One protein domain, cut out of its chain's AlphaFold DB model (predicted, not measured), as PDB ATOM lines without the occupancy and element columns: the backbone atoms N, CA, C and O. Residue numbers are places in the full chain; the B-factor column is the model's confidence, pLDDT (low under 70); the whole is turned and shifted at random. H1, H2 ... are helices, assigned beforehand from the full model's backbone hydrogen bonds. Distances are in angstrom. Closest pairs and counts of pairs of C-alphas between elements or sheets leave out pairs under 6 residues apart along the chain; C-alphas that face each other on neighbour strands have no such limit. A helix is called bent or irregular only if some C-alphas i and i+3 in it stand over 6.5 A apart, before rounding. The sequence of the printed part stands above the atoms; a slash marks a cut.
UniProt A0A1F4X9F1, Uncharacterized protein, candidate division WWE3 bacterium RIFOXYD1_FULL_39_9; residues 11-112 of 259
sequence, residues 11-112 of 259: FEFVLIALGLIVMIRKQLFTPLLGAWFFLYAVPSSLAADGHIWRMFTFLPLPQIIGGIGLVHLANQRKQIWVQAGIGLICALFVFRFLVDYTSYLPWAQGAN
ATOM      1  N   PHE A  11     353.758 579.841 401.595       88.81
ATOM      2  CA  PHE A  11     354.981 580.573 401.942       88.81
ATOM      3  C   PHE A  11     355.403 581.585 400.863       88.81
ATOM      4  O   PHE A  11     356.037 582.592 401.185       88.81
ATOM      5  N   GLU A  12     355.040 581.353 399.596       92.44
ATOM      6  CA  GLU A  12     355.355 582.276 398.504       92.44
ATOM      7  C   GLU A  12     354.626 583.600 398.694       92.44
ATOM      8  O   GLU A  12     355.211 584.638 398.417       92.44
ATOM      9  N   PHE A  13     353.416 583.611 399.261       93.69
ATOM     10  CA  PHE A  13     352.709 584.862 399.559       93.69
ATOM     11  C   PHE A  13     353.497 585.768 400.514       93.69
ATOM     12  O   PHE A  13     353.531 586.983 400.318       93.69
ATOM     13  N   VAL A  14     354.188 585.195 401.508       94.56
ATOM     14  CA  VAL A  14     355.048 585.958 402.431       94.56
ATOM     15  C   VAL A  14     356.251 586.542 401.687       94.56
ATOM     16  O   VAL A  14     356.582 587.716 401.867       94.56
ATOM     17  N   LEU A  15     356.886 585.749 400.821       95.69
ATOM     18  CA  LEU A  15     358.021 586.199 400.011       95.69
ATOM     19  C   LEU A  15     357.612 587.256 398.981       95.69
ATOM     20  O   LEU A  15     358.333 588.233 398.802       95.69
ATOM     21  N   ILE A  16     356.449 587.101 398.349       96.94
ATOM     22  CA  ILE A  16     355.874 588.062 397.404       96.94
ATOM     23  C   ILE A  16     355.584 589.382 398.119       96.94
ATOM     24  O   ILE A  16     355.995 590.437 397.640       96.94
ATOM     25  N   ALA A  17     354.942 589.347 399.291       97.06
ATOM     26  CA  ALA A  17     354.678 590.549 400.079       97.06
ATOM     27  C   ALA A  17     355.981 591.269 400.471       97.06
ATOM     28  O   ALA A  17     356.100 592.484 400.297       97.06
ATOM     29  N   LEU A  18     356.990 590.522 400.932       97.00
ATOM     30  CA  LEU A  18     358.311 591.074 401.235       97.00
ATOM     31  C   LEU A  18     358.974 591.674 399.985       97.00
ATOM     32  O   LEU A  18     359.511 592.778 400.045       97.00
ATOM     33  N   GLY A  19     358.904 590.975 398.854       97.06
ATOM     34  CA  GLY A  19     359.412 591.429 397.564       97.06
ATOM     35  C   GLY A  19     358.786 592.744 397.116       97.06
ATOM     36  O   GLY A  19     359.516 593.676 396.780       97.06
ATOM     37  N   LEU A  20     357.458 592.868 397.206       96.75
ATOM     38  CA  LEU A  20     356.737 594.108 396.907       96.75
ATOM     39  C   LEU A  20     357.211 595.264 397.794       96.75
ATOM     40  O   LEU A  20     357.538 596.335 397.282       96.75
ATOM     41  N   ILE A  21     357.315 595.048 399.110       97.00
ATOM     42  CA  ILE A  21     357.803 596.069 400.053       97.00
ATOM     43  C   ILE A  21     359.217 596.526 399.675       97.00
ATOM     44  O   ILE A  21     359.505 597.725 399.669       97.00
ATOM     45  N   VAL A  22     360.106 595.584 399.347       97.31
ATOM     46  CA  VAL A  22     361.486 595.880 398.935       97.31
ATOM     47  C   VAL A  22     361.512 596.661 397.627       97.31
ATOM     48  O   VAL A  22     362.239 597.650 397.535       97.31
ATOM     49  N   MET A  23     360.711 596.262 396.640       96.50
ATOM     50  CA  MET A  23     360.633 596.943 395.352       96.50
ATOM     51  C   MET A  23     360.143 598.382 395.487       96.50
ATOM     52  O   MET A  23     360.738 599.271 394.883       96.50
ATOM     53  N   ILE A  24     359.118 598.622 396.310       95.44
ATOM     54  CA  ILE A  24     358.583 599.964 396.575       95.44
ATOM     55  C   ILE A  24     359.639 600.826 397.276       95.44
ATOM     56  O   ILE A  24     359.954 601.921 396.816       95.44
ATOM     57  N   ARG A  25     360.242 600.323 398.361       95.81
ATOM     58  CA  ARG A  25     361.232 601.082 399.151       95.81
ATOM     59  C   ARG A  25     362.507 601.402 398.378       95.81
ATOM     60  O   ARG A  25     363.111 602.440 398.616       95.81
ATOM     61  N   LYS A  26     362.936 600.500 397.494       95.12
ATOM     62  CA  LYS A  26     364.159 600.653 396.695       95.12
ATOM     63  C   LYS A  26     363.909 601.175 395.280       95.12
ATOM     64  O   LYS A  26     364.852 601.205 394.498       95.12
ATOM     65  N   GLN A  27     362.669 601.545 394.948       92.44
ATOM     66  CA  GLN A  27     362.271 602.005 393.612       92.44
ATOM     67  C   GLN A  27     362.693 601.035 392.487       92.44
ATOM     68  O   GLN A  27     363.050 601.444 391.388       92.44
ATOM     69  N   LEU A  28     362.643 599.725 392.758       90.81
ATOM     70  CA  LEU A  28     362.959 598.672 391.779       90.81
ATOM     71  C   LEU A  28     361.760 598.324 390.887       90.81
ATOM     72  O   LEU A  28     361.870 597.471 390.007       90.81
ATOM     73  N   PHE A  29     360.596 598.927 391.140       89.38
ATOM     74  CA  PHE A  29     359.417 598.699 390.321       89.38
ATOM     75  C   PHE A  29     359.595 599.374 388.962       89.38
ATOM     76  O   PHE A  29     359.553 600.597 388.844       89.38
ATOM     77  N   THR A  30     359.814 598.563 387.933       90.56
ATOM     78  CA  THR A  30     359.972 599.054 386.568       90.56
ATOM     79  C   THR A  30     358.607 599.167 385.883       90.56
ATOM     80  O   THR A  30     357.727 598.332 386.128       90.56
ATOM     81  N   PRO A  31     358.420 600.133 384.963       92.69
ATOM     82  CA  PRO A  31     357.224 600.196 384.124       92.69
ATOM     83  C   PRO A  31     356.948 598.889 383.373       92.69
ATOM     84  O   PRO A  31     355.793 598.571 383.125       92.69
ATOM     85  N   LEU A  32     357.987 598.101 383.068       92.69
ATOM     86  CA  LEU A  32     357.862 596.793 382.425       92.69
ATOM     87  C   LEU A  32     357.071 595.789 383.277       92.69
ATOM     88  O   LEU A  32     356.204 595.104 382.745       92.69
ATOM     89  N   LEU A  33     357.334 595.704 384.585       91.44
ATOM     90  CA  LEU A  33     356.604 594.789 385.476       91.44
ATOM     91  C   LEU A  33     355.150 595.233 385.667       91.44
ATOM     92  O   LEU A  33     354.249 594.395 385.689       91.44
ATOM     93  N   GLY A  34     354.917 596.548 385.740       90.88
ATOM     94  CA  GLY A  34     353.566 597.110 385.728       90.88
ATOM     95  C   GLY A  34     352.832 596.804 384.424       90.88
ATOM     96  O   GLY A  34     351.712 596.307 384.454       90.88
ATOM     97  N   ALA A  35     353.483 597.017 383.280       93.75
ATOM     98  CA  ALA A  35     352.928 596.689 381.975       93.75
ATOM     99  C   ALA A  35     352.612 595.193 381.868       93.75
ATOM    100  O   ALA A  35     351.509 594.852 381.466       93.75
ATOM    101  N   TRP A  36     353.504 594.297 382.301       93.75
ATOM    102  CA  TRP A  36     353.247 592.851 382.312       93.75
ATOM    103  C   TRP A  36     351.983 592.509 383.118       93.75
ATOM    104  O   TRP A  36     351.125 591.772 382.627       93.75
ATOM    105  N   PHE A  37     351.809 593.099 384.308       90.62
ATOM    106  CA  PHE A  37     350.613 592.898 385.138       90.62
ATOM    107  C   PHE A  37     349.304 593.277 384.429       90.62
ATOM    108  O   PHE A  37     348.286 592.640 384.662       90.62
ATOM    109  N   PHE A  38     349.298 594.286 383.559       89.94
ATOM    110  CA  PHE A  38     348.089 594.654 382.812       89.94
ATOM    111  C   PHE A  38     347.975 593.922 381.469       89.94
ATOM    112  O   PHE A  38     346.876 593.599 381.023       89.94
ATOM    113  N   LEU A  39     349.105 593.622 380.828       91.06
ATOM    114  CA  LEU A  39     349.149 593.038 379.492       91.06
ATOM    115  C   LEU A  39     348.860 591.536 379.476       91.06
ATOM    116  O   LEU A  39     348.401 591.050 378.448       91.06
ATOM    117  N   TYR A  40     349.058 590.791 380.574       87.75
ATOM    118  CA  TYR A  40     348.779 589.341 380.571       87.75
ATOM    119  C   TYR A  40     347.304 589.021 380.253       87.75
ATOM    120  O   TYR A  40     346.994 587.962 379.701       87.75
ATOM    121  N   ALA A  41     346.387 589.935 380.588       86.19
ATOM    122  CA  ALA A  41     344.960 589.770 380.339       86.19
ATOM    123  C   ALA A  41     344.595 589.968 378.857       86.19
ATOM    124  O   ALA A  41     343.604 589.402 378.404       86.19
ATOM    125  N   VAL A  42     345.405 590.707 378.089       88.00
ATOM    126  CA  VAL A  42     345.089 591.088 376.702       88.00
ATOM    127  C   VAL A  42     345.021 589.875 375.764       88.00
ATOM    128  O   VAL A  42     344.004 589.713 375.090       88.00
ATOM    129  N   PRO A  43     346.010 588.956 375.724       81.38
ATOM    130  CA  PRO A  43     345.879 587.741 374.918       81.38
ATOM    131  C   PRO A  43     344.685 586.883 375.345       81.38
ATOM    132  O   PRO A  43     344.036 586.258 374.511       81.38
ATOM    133  N   SER A  44     344.378 586.868 376.646       76.56
ATOM    134  CA  SER A  44     343.266 586.086 377.188       76.56
ATOM    135  C   SER A  44     341.903 586.654 376.800       76.56
ATOM    136  O   SER A  44     340.996 585.859 376.594       76.56
ATOM    137  N   SER A  45     341.769 587.980 376.680       82.00
ATOM    138  CA  SER A  45     340.530 588.646 376.261       82.00
ATOM    139  C   SER A  45     340.300 588.617 374.751       82.00
ATOM    140  O   SER A  45     339.162 588.728 374.310       82.00
ATOM    141  N   LEU A  46     341.374 588.539 373.956       80.38
ATOM    142  CA  LEU A  46     341.291 588.497 372.492       80.38
ATOM    143  C   LEU A  46     340.990 587.100 371.949       80.38
ATOM    144  O   LEU A  46     340.409 586.966 370.876       80.38
ATOM    145  N   ALA A  47     341.411 586.061 372.662       71.62
ATOM    146  CA  ALA A  47     341.042 584.702 372.322       71.62
ATOM    147  C   ALA A  47     339.645 584.383 372.885       71.62
ATOM    148  O   ALA A  47     339.309 584.823 373.984       71.62
ATOM    149  N   ALA A  48     338.850 583.594 372.148       67.31
ATOM    150  CA  ALA A  48     337.581 583.020 372.623       67.31
ATOM    151  C   ALA A  48     337.773 582.258 373.952       67.31
ATOM    152  O   ALA A  48     338.919 582.068 374.356       67.31
ATOM    153  N   ASP A  49     336.686 581.855 374.619       67.50
ATOM    154  CA  ASP A  49     336.589 581.311 375.991       67.50
ATOM    155  C   ASP A  49     337.874 581.211 376.825       67.50
ATOM    156  O   ASP A  49     338.874 580.574 376.478       67.50
ATOM    157  N   GLY A  50     337.823 581.831 378.004       63.72
ATOM    158  CA  GLY A  50     338.946 581.887 378.925       63.72
ATOM    159  C   GLY A  50     339.453 580.497 379.307       63.72
ATOM    160  O   GLY A  50     338.851 579.809 380.125       63.72
ATOM    161  N   HIS A  51     340.612 580.108 378.776       72.00
ATOM    162  CA  HIS A  51     341.304 578.903 379.212       72.00
ATOM    163  C   HIS A  51     342.281 579.240 380.346       72.00
ATOM    164  O   HIS A  51     343.179 580.067 380.175       72.00
ATOM    165  N   ILE A  52     342.167 578.550 381.489       76.75
ATOM    166  CA  ILE A  52     342.989 578.803 382.692       76.75
ATOM    167  C   ILE A  52     344.505 578.754 382.433       76.75
ATOM    168  O   ILE A  52     345.252 579.542 383.006       76.75
ATOM    169  N   TRP A  53     344.968 577.904 381.509       79.94
ATOM    170  CA  TRP A  53     346.372 577.820 381.108       79.94
ATOM    171  C   TRP A  53     346.942 579.139 380.575       79.94
ATOM    172  O   TRP A  53     348.140 579.374 380.712       79.94
ATOM    173  N   ARG A  54     346.119 580.051 380.036       80.88
ATOM    174  CA  ARG A  54     346.595 581.372 379.590       80.88
ATOM    175  C   ARG A  54     347.100 582.224 380.759       80.88
ATOM    176  O   ARG A  54     348.007 583.035 380.569       80.88
ATOM    177  N   MET A  55     346.611 581.982 381.981       83.31
ATOM    178  CA  MET A  55     347.121 582.630 383.196       83.31
ATOM    179  C   MET A  55     348.568 582.237 383.518       83.31
ATOM    180  O   MET A  55     349.225 582.935 384.284       83.31
ATOM    181  N   PHE A  56     349.126 581.182 382.918       86.69
ATOM    182  CA  PHE A  56     350.540 580.850 383.112       86.69
ATOM    183  C   PHE A  56     351.495 581.923 382.602       86.69
ATOM    184  O   PHE A  56     352.598 582.048 383.127       86.69
ATOM    185  N   THR A  57     351.055 582.767 381.670       88.31
ATOM    186  CA  THR A  57     351.817 583.949 381.238       88.31
ATOM    187  C   THR A  57     351.979 584.999 382.344       88.31
ATOM    188  O   THR A  57     352.906 585.808 382.288       88.31
ATOM    189  N   PHE A  58     351.124 584.974 383.371       90.81
ATOM    190  CA  PHE A  58     351.222 585.824 384.559       90.81
ATOM    191  C   PHE A  58     352.173 585.255 385.617       90.81
ATOM    192  O   PHE A  58     352.774 586.018 386.367       90.81
ATOM    193  N   LEU A  59     352.338 583.929 385.673       90.94
ATOM    194  CA  LEU A  59     353.064 583.227 386.736       90.94
ATOM    195  C   LEU A  59     354.511 583.712 386.973       90.94
ATOM    196  O   LEU A  59     354.922 583.747 388.135       90.94
ATOM    197  N   PRO A  60     355.290 584.141 385.959       92.88
ATOM    198  CA  PRO A  60     356.633 584.672 386.193       92.88
ATOM    199  C   PRO A  60     356.664 585.907 387.101       92.88
ATOM    200  O   PRO A  60     357.623 586.090 387.848       92.88
ATOM    201  N   LEU A  61     355.623 586.744 387.081       94.44
ATOM    202  CA  LEU A  61     355.592 587.995 387.836       94.44
ATOM    203  C   LEU A  61     355.651 587.785 389.365       94.44
ATOM    204  O   LEU A  61     356.589 588.298 389.984       94.44
ATOM    205  N   PRO A  62     354.733 587.028 390.008       95.00
ATOM    206  CA  PRO A  62     354.836 586.741 391.436       95.00
ATOM    207  C   PRO A  62     356.130 585.994 391.792       95.00
ATOM    208  O   PRO A  62     356.676 586.228 392.866       95.00
ATOM    209  N   GLN A  63     356.679 585.172 390.893       94.38
ATOM    210  CA  GLN A  63     357.937 584.455 391.135       94.38
ATOM    211  C   GLN A  63     359.157 585.391 391.174       94.38
ATOM    212  O   GLN A  63     359.989 585.285 392.076       94.38
ATOM    213  N   ILE A  64     359.235 586.372 390.267       95.44
ATOM    214  CA  ILE A  64     360.277 587.415 390.289       95.44
ATOM    215  C   ILE A  64     360.192 588.222 391.588       95.44
ATOM    216  O   ILE A  64     361.201 588.428 392.268       95.44
ATOM    217  N   ILE A  65     358.985 588.654 391.957       96.50
ATOM    218  CA  ILE A  65     358.747 589.435 393.174       96.50
ATOM    219  C   ILE A  65     359.133 588.615 394.417       96.50
ATOM    220  O   ILE A  65     359.883 589.098 395.266       96.50
ATOM    221  N   GLY A  66     358.689 587.357 394.505       95.94
ATOM    222  CA  GLY A  66     359.054 586.442 395.587       95.94
ATOM    223  C   GLY A  66     360.566 586.216 395.687       95.94
ATOM    224  O   GLY A  66     361.126 586.261 396.785       95.94
ATOM    225  N   GLY A  67     361.249 586.077 394.548       94.62
ATOM    226  CA  GLY A  67     362.706 585.972 394.473       94.62
ATOM    227  C   GLY A  67     363.428 587.200 395.038       94.62
ATOM    228  O   GLY A  67     364.375 587.054 395.812       94.62
ATOM    229  N   ILE A  68     362.948 588.414 394.741       96.06
ATOM    230  CA  ILE A  68     363.477 589.658 395.332       96.06
ATOM    231  C   ILE A  68     363.324 589.642 396.859       96.06
ATOM    232  O   ILE A  68     364.263 590.000 397.577       96.06
ATOM    233  N   GLY A  69     362.168 589.199 397.363       95.38
ATOM    234  CA  GLY A  69     361.922 589.044 398.797       95.38
ATOM    235  C   GLY A  69     362.902 588.068 399.452       95.38
ATOM    236  O   GLY A  69     363.519 588.393 400.470       95.38
ATOM    237  N   LEU A  70     363.115 586.908 398.828       94.44
ATOM    238  CA  LEU A  70     364.046 585.887 399.310       94.44
ATOM    239  C   LEU A  70     365.495 586.392 399.341       94.44
ATOM    240  O   LEU A  70     366.176 586.257 400.359       94.44
ATOM    241  N   VAL A  71     365.960 587.026 398.260       93.50
ATOM    242  CA  VAL A  71     367.312 587.605 398.176       93.50
ATOM    243  C   VAL A  71     367.503 588.697 399.227       93.50
ATOM    244  O   VAL A  71     368.558 588.787 399.857       93.50
ATOM    245  N   HIS A  72     366.486 589.528 399.462       94.00
ATOM    246  CA  HIS A  72     366.548 590.541 400.508       94.00
ATOM    247  C   HIS A  72     366.706 589.921 401.901       94.00
ATOM    248  O   HIS A  72     367.570 590.358 402.665       94.00
ATOM    249  N   LEU A  73     365.922 588.883 402.211       91.44
ATOM    250  CA  LEU A  73     365.998 588.159 403.479       91.44
ATOM    251  C   LEU A  73     367.380 587.516 403.684       91.44
ATOM    252  O   LEU A  73     367.984 587.672 404.749       91.44
ATOM    253  N   ALA A  74     367.909 586.864 402.644       90.44
ATOM    254  CA  ALA A  74     369.229 586.234 402.659       90.44
ATOM    255  C   ALA A  74     370.371 587.244 402.882       90.44
ATOM    256  O   ALA A  74     371.341 586.951 403.582       90.44
ATOM    257  N   ASN A  75     370.246 588.457 402.336       90.44
ATOM    258  CA  ASN A  75     371.245 589.517 402.490       90.44
ATOM    259  C   ASN A  75     371.199 590.209 403.862       90.44
ATOM    260  O   ASN A  75     372.235 590.668 404.348       90.44
ATOM    261  N   GLN A  76     370.027 590.289 404.505       91.06
ATOM    262  CA  GLN A  76     369.917 590.826 405.868       91.06
ATOM    263  C   GLN A  76     370.496 589.871 406.920       91.06
ATOM    264  O   GLN A  76     371.037 590.308 407.936       91.06
ATOM    265  N   ARG A  77     370.395 588.560 406.688       84.62
ATOM    266  CA  ARG A  77     370.897 587.524 407.592       84.62
ATOM    267  C   ARG A  77     372.193 586.932 407.036       84.62
ATOM    268  O   ARG A  77     372.202 585.832 406.502       84.62
ATOM    269  N   LYS A  78     373.314 587.638 407.236       84.56
ATOM    270  CA  LYS A  78     374.667 587.210 406.804       84.56
ATOM    271  C   LYS A  78     375.214 585.959 407.517       84.56
ATOM    272  O   LYS A  78     376.379 585.615 407.352       84.56
ATOM    273  N   GLN A  79     374.410 585.300 408.348       90.94
ATOM    274  CA  GLN A  79     374.806 584.056 408.995       90.94
ATOM    275  C   GLN A  79     374.889 582.958 407.932       90.94
ATOM    276  O   GLN A  79     373.885 582.637 407.296       90.94
ATOM    277  N   ILE A  80     376.076 582.372 407.768       91.50
ATOM    278  CA  ILE A  80     376.352 581.364 406.735       91.50
ATOM    279  C   ILE A  80     375.352 580.200 406.765       91.50
ATOM    280  O   ILE A  80     374.920 579.735 405.718       91.50
ATOM    281  N   TRP A  81     374.898 579.793 407.955       91.50
ATOM    282  CA  TRP A  81     373.922 578.715 408.132       91.50
ATOM    283  C   TRP A  81     372.536 579.048 407.566       91.50
ATOM    284  O   TRP A  81     371.872 578.167 407.029       91.50
ATOM    285  N   VAL A  82     372.107 580.315 407.631       87.25
ATOM    286  CA  VAL A  82     370.830 580.760 407.046       87.25
ATOM    287  C   VAL A  82     370.912 580.718 405.524       87.25
ATOM    288  O   VAL A  82     370.006 580.212 404.868       87.25
ATOM    289  N   GLN A  83     372.020 581.200 404.959       89.31
ATOM    290  CA  GLN A  83     372.254 581.166 403.515       89.31
ATOM    291  C   GLN A  83     372.381 579.729 402.997       89.31
ATOM    292  O   GLN A  83     371.762 579.391 401.992       89.31
ATOM    293  N   ALA A  84     373.107 578.872 403.719       92.31
ATOM    294  CA  ALA A  84     373.209 577.447 403.421       92.31
ATOM    295  C   ALA A  84     371.840 576.754 403.498       92.31
ATOM    296  O   ALA A  84     371.510 575.966 402.618       92.31
ATOM    297  N   GLY A  85     371.013 577.090 404.496       91.19
ATOM    298  CA  GLY A  85     369.648 576.577 404.624       91.19
ATOM    299  C   GLY A  85     368.751 576.975 403.450       91.19
ATOM    300  O   GLY A  85     368.093 576.117 402.869       91.19
ATOM    301  N   ILE A  86     368.766 578.251 403.045       88.94
ATOM    302  CA  ILE A  86     368.032 578.728 401.860       88.94
ATOM    303  C   ILE A  86     368.531 578.013 400.598       88.94
ATOM    304  O   ILE A  86     367.723 577.504 399.824       88.94
ATOM    305  N   GLY A  87     369.851 577.933 400.413       90.62
ATOM    306  CA  GLY A  87     370.461 577.250 399.274       90.62
ATOM    307  C   GLY A  87     370.070 575.775 399.198       90.62
ATOM    308  O   GLY A  87     369.696 575.298 398.129       90.62
ATOM    309  N   LEU A  88     370.074 575.073 400.335       93.94
ATOM    310  CA  LEU A  88     369.629 573.684 400.431       93.94
ATOM    311  C   LEU A  88     368.149 573.540 400.065       93.94
ATOM    312  O   LEU A  88     367.807 572.655 399.289       93.94
ATOM    313  N   ILE A  89     367.275 574.416 400.570       90.25
ATOM    314  CA  ILE A  89     365.846 574.403 400.226       90.25
ATOM    315  C   ILE A  89     365.659 574.596 398.716       90.25
ATOM    316  O   ILE A  89     364.954 573.809 398.085       90.25
ATOM    317  N   CYS A  90     366.322 575.587 398.114       89.31
ATOM    318  CA  CYS A  90     366.277 575.802 396.668       89.31
ATOM    319  C   CYS A  90     366.776 574.572 395.895       89.31
ATOM    320  O   CYS A  90     366.121 574.144 394.945       89.31
ATOM    321  N   ALA A  91     367.888 573.969 396.323       93.56
ATOM    322  CA  ALA A  91     368.426 572.758 395.709       93.56
ATOM    323  C   ALA A  91     367.447 571.577 395.806       93.56
ATOM    324  O   ALA A  91     367.270 570.858 394.826       93.56
ATOM    325  N   LEU A  92     366.757 571.408 396.940       94.50
ATOM    326  CA  LEU A  92     365.726 570.382 397.116       94.50
ATOM    327  C   LEU A  92     364.522 570.609 396.194       94.50
ATOM    328  O   LEU A  92     364.021 569.646 395.620       94.50
ATOM    329  N   PHE A  93     364.073 571.854 396.012       89.19
ATOM    330  CA  PHE A  93     362.994 572.170 395.069       89.19
ATOM    331  C   PHE A  93     363.400 571.912 393.616       89.19
ATOM    332  O   PHE A  93     362.616 571.331 392.872       89.19
ATOM    333  N   VAL A  94     364.620 572.286 393.220       91.88
ATOM    334  CA  VAL A  94     365.146 571.992 391.876       91.88
ATOM    335  C   VAL A  94     365.284 570.487 391.672       91.88
ATOM    336  O   VAL A  94     364.826 569.967 390.661       91.88
ATOM    337  N   PHE A  95     365.855 569.770 392.640       95.06
ATOM    338  CA  PHE A  95     365.974 568.315 392.583       95.06
ATOM    339  C   PHE A  95     364.604 567.646 392.465       95.06
ATOM    340  O   PHE A  95     364.402 566.805 391.593       95.06
ATOM    341  N   ARG A  96     363.637 568.065 393.290       91.44
ATOM    342  CA  ARG A  96     362.258 567.584 393.211       91.44
ATOM    343  C   ARG A  96     361.645 567.871 391.847       91.44
ATOM    344  O   ARG A  96     361.065 566.965 391.267       91.44
ATOM    345  N   PHE A  97     361.780 569.093 391.336       90.44
ATOM    346  CA  PHE A  97     361.294 569.449 390.006       90.44
ATOM    347  C   PHE A  97     361.899 568.542 388.937       90.44
ATOM    348  O   PHE A  97     361.163 568.048 388.094       90.44
ATOM    349  N   LEU A  98     363.207 568.277 388.988       94.81
ATOM    350  CA  LEU A  98     363.865 567.382 388.040       94.81
ATOM    351  C   LEU A  98     363.296 565.964 388.131       94.81
ATOM    352  O   LEU A  98     362.893 565.430 387.108       94.81
ATOM    353  N   VAL A  99     363.179 565.388 389.330       93.88
ATOM    354  CA  VAL A  99     362.581 564.055 389.525       93.88
ATOM    355  C   VAL A  99     361.132 564.012 389.033       93.88
ATOM    356  O   VAL A  99     360.748 563.093 388.305       93.88
ATOM    357  N   ASP A 100     360.332 565.013 389.397       89.19
ATOM    358  CA  ASP A 100     358.927 565.097 389.008       89.19
ATOM    359  C   ASP A 100     358.806 565.233 387.478       89.19
ATOM    360  O   ASP A 100     358.009 564.534 386.861       89.19
ATOM    361  N   TYR A 101     359.631 566.074 386.852       88.44
ATOM    362  CA  TYR A 101     359.589 566.368 385.419       88.44
ATOM    363  C   TYR A 101     360.151 565.241 384.546       88.44
ATOM    364  O   TYR A 101     359.558 564.913 383.522       88.44
ATOM    365  N   THR A 102     361.285 564.637 384.919       89.19
ATOM    366  CA  THR A 102     361.944 563.618 384.088       89.19
ATOM    367  C   THR A 102     361.416 562.213 384.326       89.19
ATOM    368  O   THR A 102     361.532 561.375 383.437       89.19
ATOM    369  N   SER A 103     360.863 561.939 385.511       89.00
ATOM    370  CA  SER A 103     360.507 560.575 385.914       89.00
ATOM    371  C   SER A 103     359.012 560.430 386.168       89.00
ATOM    372  O   SER A 103     358.348 559.637 385.503       89.00
ATOM    373  N   TYR A 104     358.454 561.204 387.103       88.50
ATOM    374  CA  TYR A 104     357.056 561.030 387.506       88.50
ATOM    375  C   TYR A 104     356.069 561.464 386.418       88.50
ATOM    376  O   TYR A 104     355.108 560.753 386.146       88.50
ATOM    377  N   LEU A 105     356.289 562.614 385.783       86.81
ATOM    378  CA  LEU A 105     355.354 563.206 384.830       86.81
ATOM    379  C   LEU A 105     355.196 562.358 383.551       86.81
ATOM    380  O   LEU A 105     354.053 562.074 383.193       86.81
ATOM    381  N   PRO A 106     356.265 561.831 382.917       85.12
ATOM    382  CA  PRO A 106     356.118 560.875 381.817       85.12
ATOM    383  C   PRO A 106     355.399 559.581 382.223       85.12
ATOM    384  O   PRO A 106     354.667 559.008 381.419       85.12
ATOM    385  N   TRP A 107     355.603 559.121 383.463       88.62
ATOM    386  CA  TRP A 107     355.061 557.858 383.964       88.62
ATOM    387  C   TRP A 107     353.587 557.959 384.391       88.62
ATOM    388  O   TRP A 107     352.765 557.170 383.941       88.62
ATOM    389  N   ALA A 108     353.230 558.938 385.226       85.94
ATOM    390  CA  ALA A 108     351.884 559.105 385.788       85.94
ATOM    391  C   ALA A 108     350.968 559.987 384.932       85.94
ATOM    392  O   ALA A 108     349.749 559.877 385.016       85.94
ATOM    393  N   GLN A 109     351.542 560.916 384.165       85.44
ATOM    394  CA  GLN A 109     350.805 561.952 383.437       85.44
ATOM    395  C   GLN A 109     351.076 561.884 381.930       85.44
ATOM    396  O   GLN A 109     350.862 562.873 381.231       85.44
ATOM    397  N   GLY A 110     351.526 560.733 381.412       83.81
ATOM    398  CA  GLY A 110     351.845 560.549 379.993       83.81
ATOM    399  C   GLY A 110     350.695 560.961 379.067       83.81
ATOM    400  O   GLY A 110     350.912 561.725 378.126       83.81
ATOM    401  N   ALA A 111     349.465 560.557 379.403       82.81
ATOM    402  CA  ALA A 111     348.256 560.946 378.677       82.81
ATOM    403  C   ALA A 111     348.046 562.471 378.653       82.81
ATOM    404  O   ALA A 111     347.821 563.042 377.596       82.81
ATOM    405  N   ASN A 112     348.218 563.155 379.787       82.44
ATOM    406  CA  ASN A 112     348.021 564.609 379.889       82.44
ATOM    407  C   ASN A 112     349.205 565.431 379.357       82.44
ATOM    408  O   ASN A 112     349.085 566.633 379.142       82.44
TER     409      ASN A 112
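AT A GLANCE: This is residues 11 to 112 of the 259 residues of an uncharacterized protein of candidate division WWE3 bacterium RIFOXYD1_FULL_39_9 (UniProt A0A1F4X9F1). The model is a flat, open S of helices: from H2 and H3 the backbone folds back through H4 and H5, then turns again into the long helix H6, which opens away from H5 as a V. H1 crosses H5 near its middle, and residues 88 to 99 and 101 to 107 of H6 stick out with nothing packed on them. The 102 printed residues hold six named helices, H1 to H6 in order, and no named strand; the class is all helix. The whole is loose, with a radius of gyration of the C-alphas of 17.4 A, and spans 51 by 40 by 17 A.

IN THESE COORDINATES: H1 is residues 11 to 25, 21.6 A long, beginning at C-alpha 11 at (354.981, 580.573, 401.942). H2 is residues 31 to 39, H3 residues 41 to 46 and H4 residues 52 to 57. H5 is residues 60 to 76, 24.5 A long, with C-alpha 60 at (356.633, 584.672, 386.193). H6, residues 80 to 108, is the longest helix at 39.2 A and ends at C-alpha 108 at (351.884, 559.105, 385.788). H6 has a kink of 37 degrees near residue 101 and is only just irregular, with C-alphas 102 and 105 6.6 A apart.

HOW THE PARTS SIT: H5 is the hub, touching three helices. H1 touches it about perpendicular, at 78 degrees; their closest C-alphas, of Gly 19 and Gly 69, are 3.7 A apart. H2 only just touches H5, with 3 pairs of C-alphas within 8 A and residue 61 alone on the H5 side; the closest C-alphas, of Leu 33 and Leu 61, are 7.3 A apart. H2 and H3 meet only through their link, as do H4 and H5. H3 touches H4 at a steep tilt of 55 degrees, opposite ways, closest at the C-alphas of Ser 44 and Arg 54, 6.3 A apart. H5 and H6 form a helical hairpin, a shallow tilt of 28 degrees, opposite ways. They only just touch, with 3 pairs of C-alphas within 8 A, through residue 74 of H5 and residues 82 to 86 of H6; the closest C-alphas, of Ala 74 and Gln 83, are 6.0 A apart. H6 is apart from H1, H2, H3 and H4. Each O i to N i+4 pair is within hydrogen-bond range in H1, H2, H3 and H5; in H6 23 of 25 are, and in H4 0 of 2, beside 3 of 3 O i to N i+3 pairs.

THE WHOLE: The two C-alphas farthest apart, of Ala 48 and Gln 79, are 52.1 A apart. The printed part has no cut, and the five links between helices are tight. Residues 45 to 51 and 76 to 81 also stand free. The mean pLDDT of the printed part is 89.5; residues 48 to 50 are under 70.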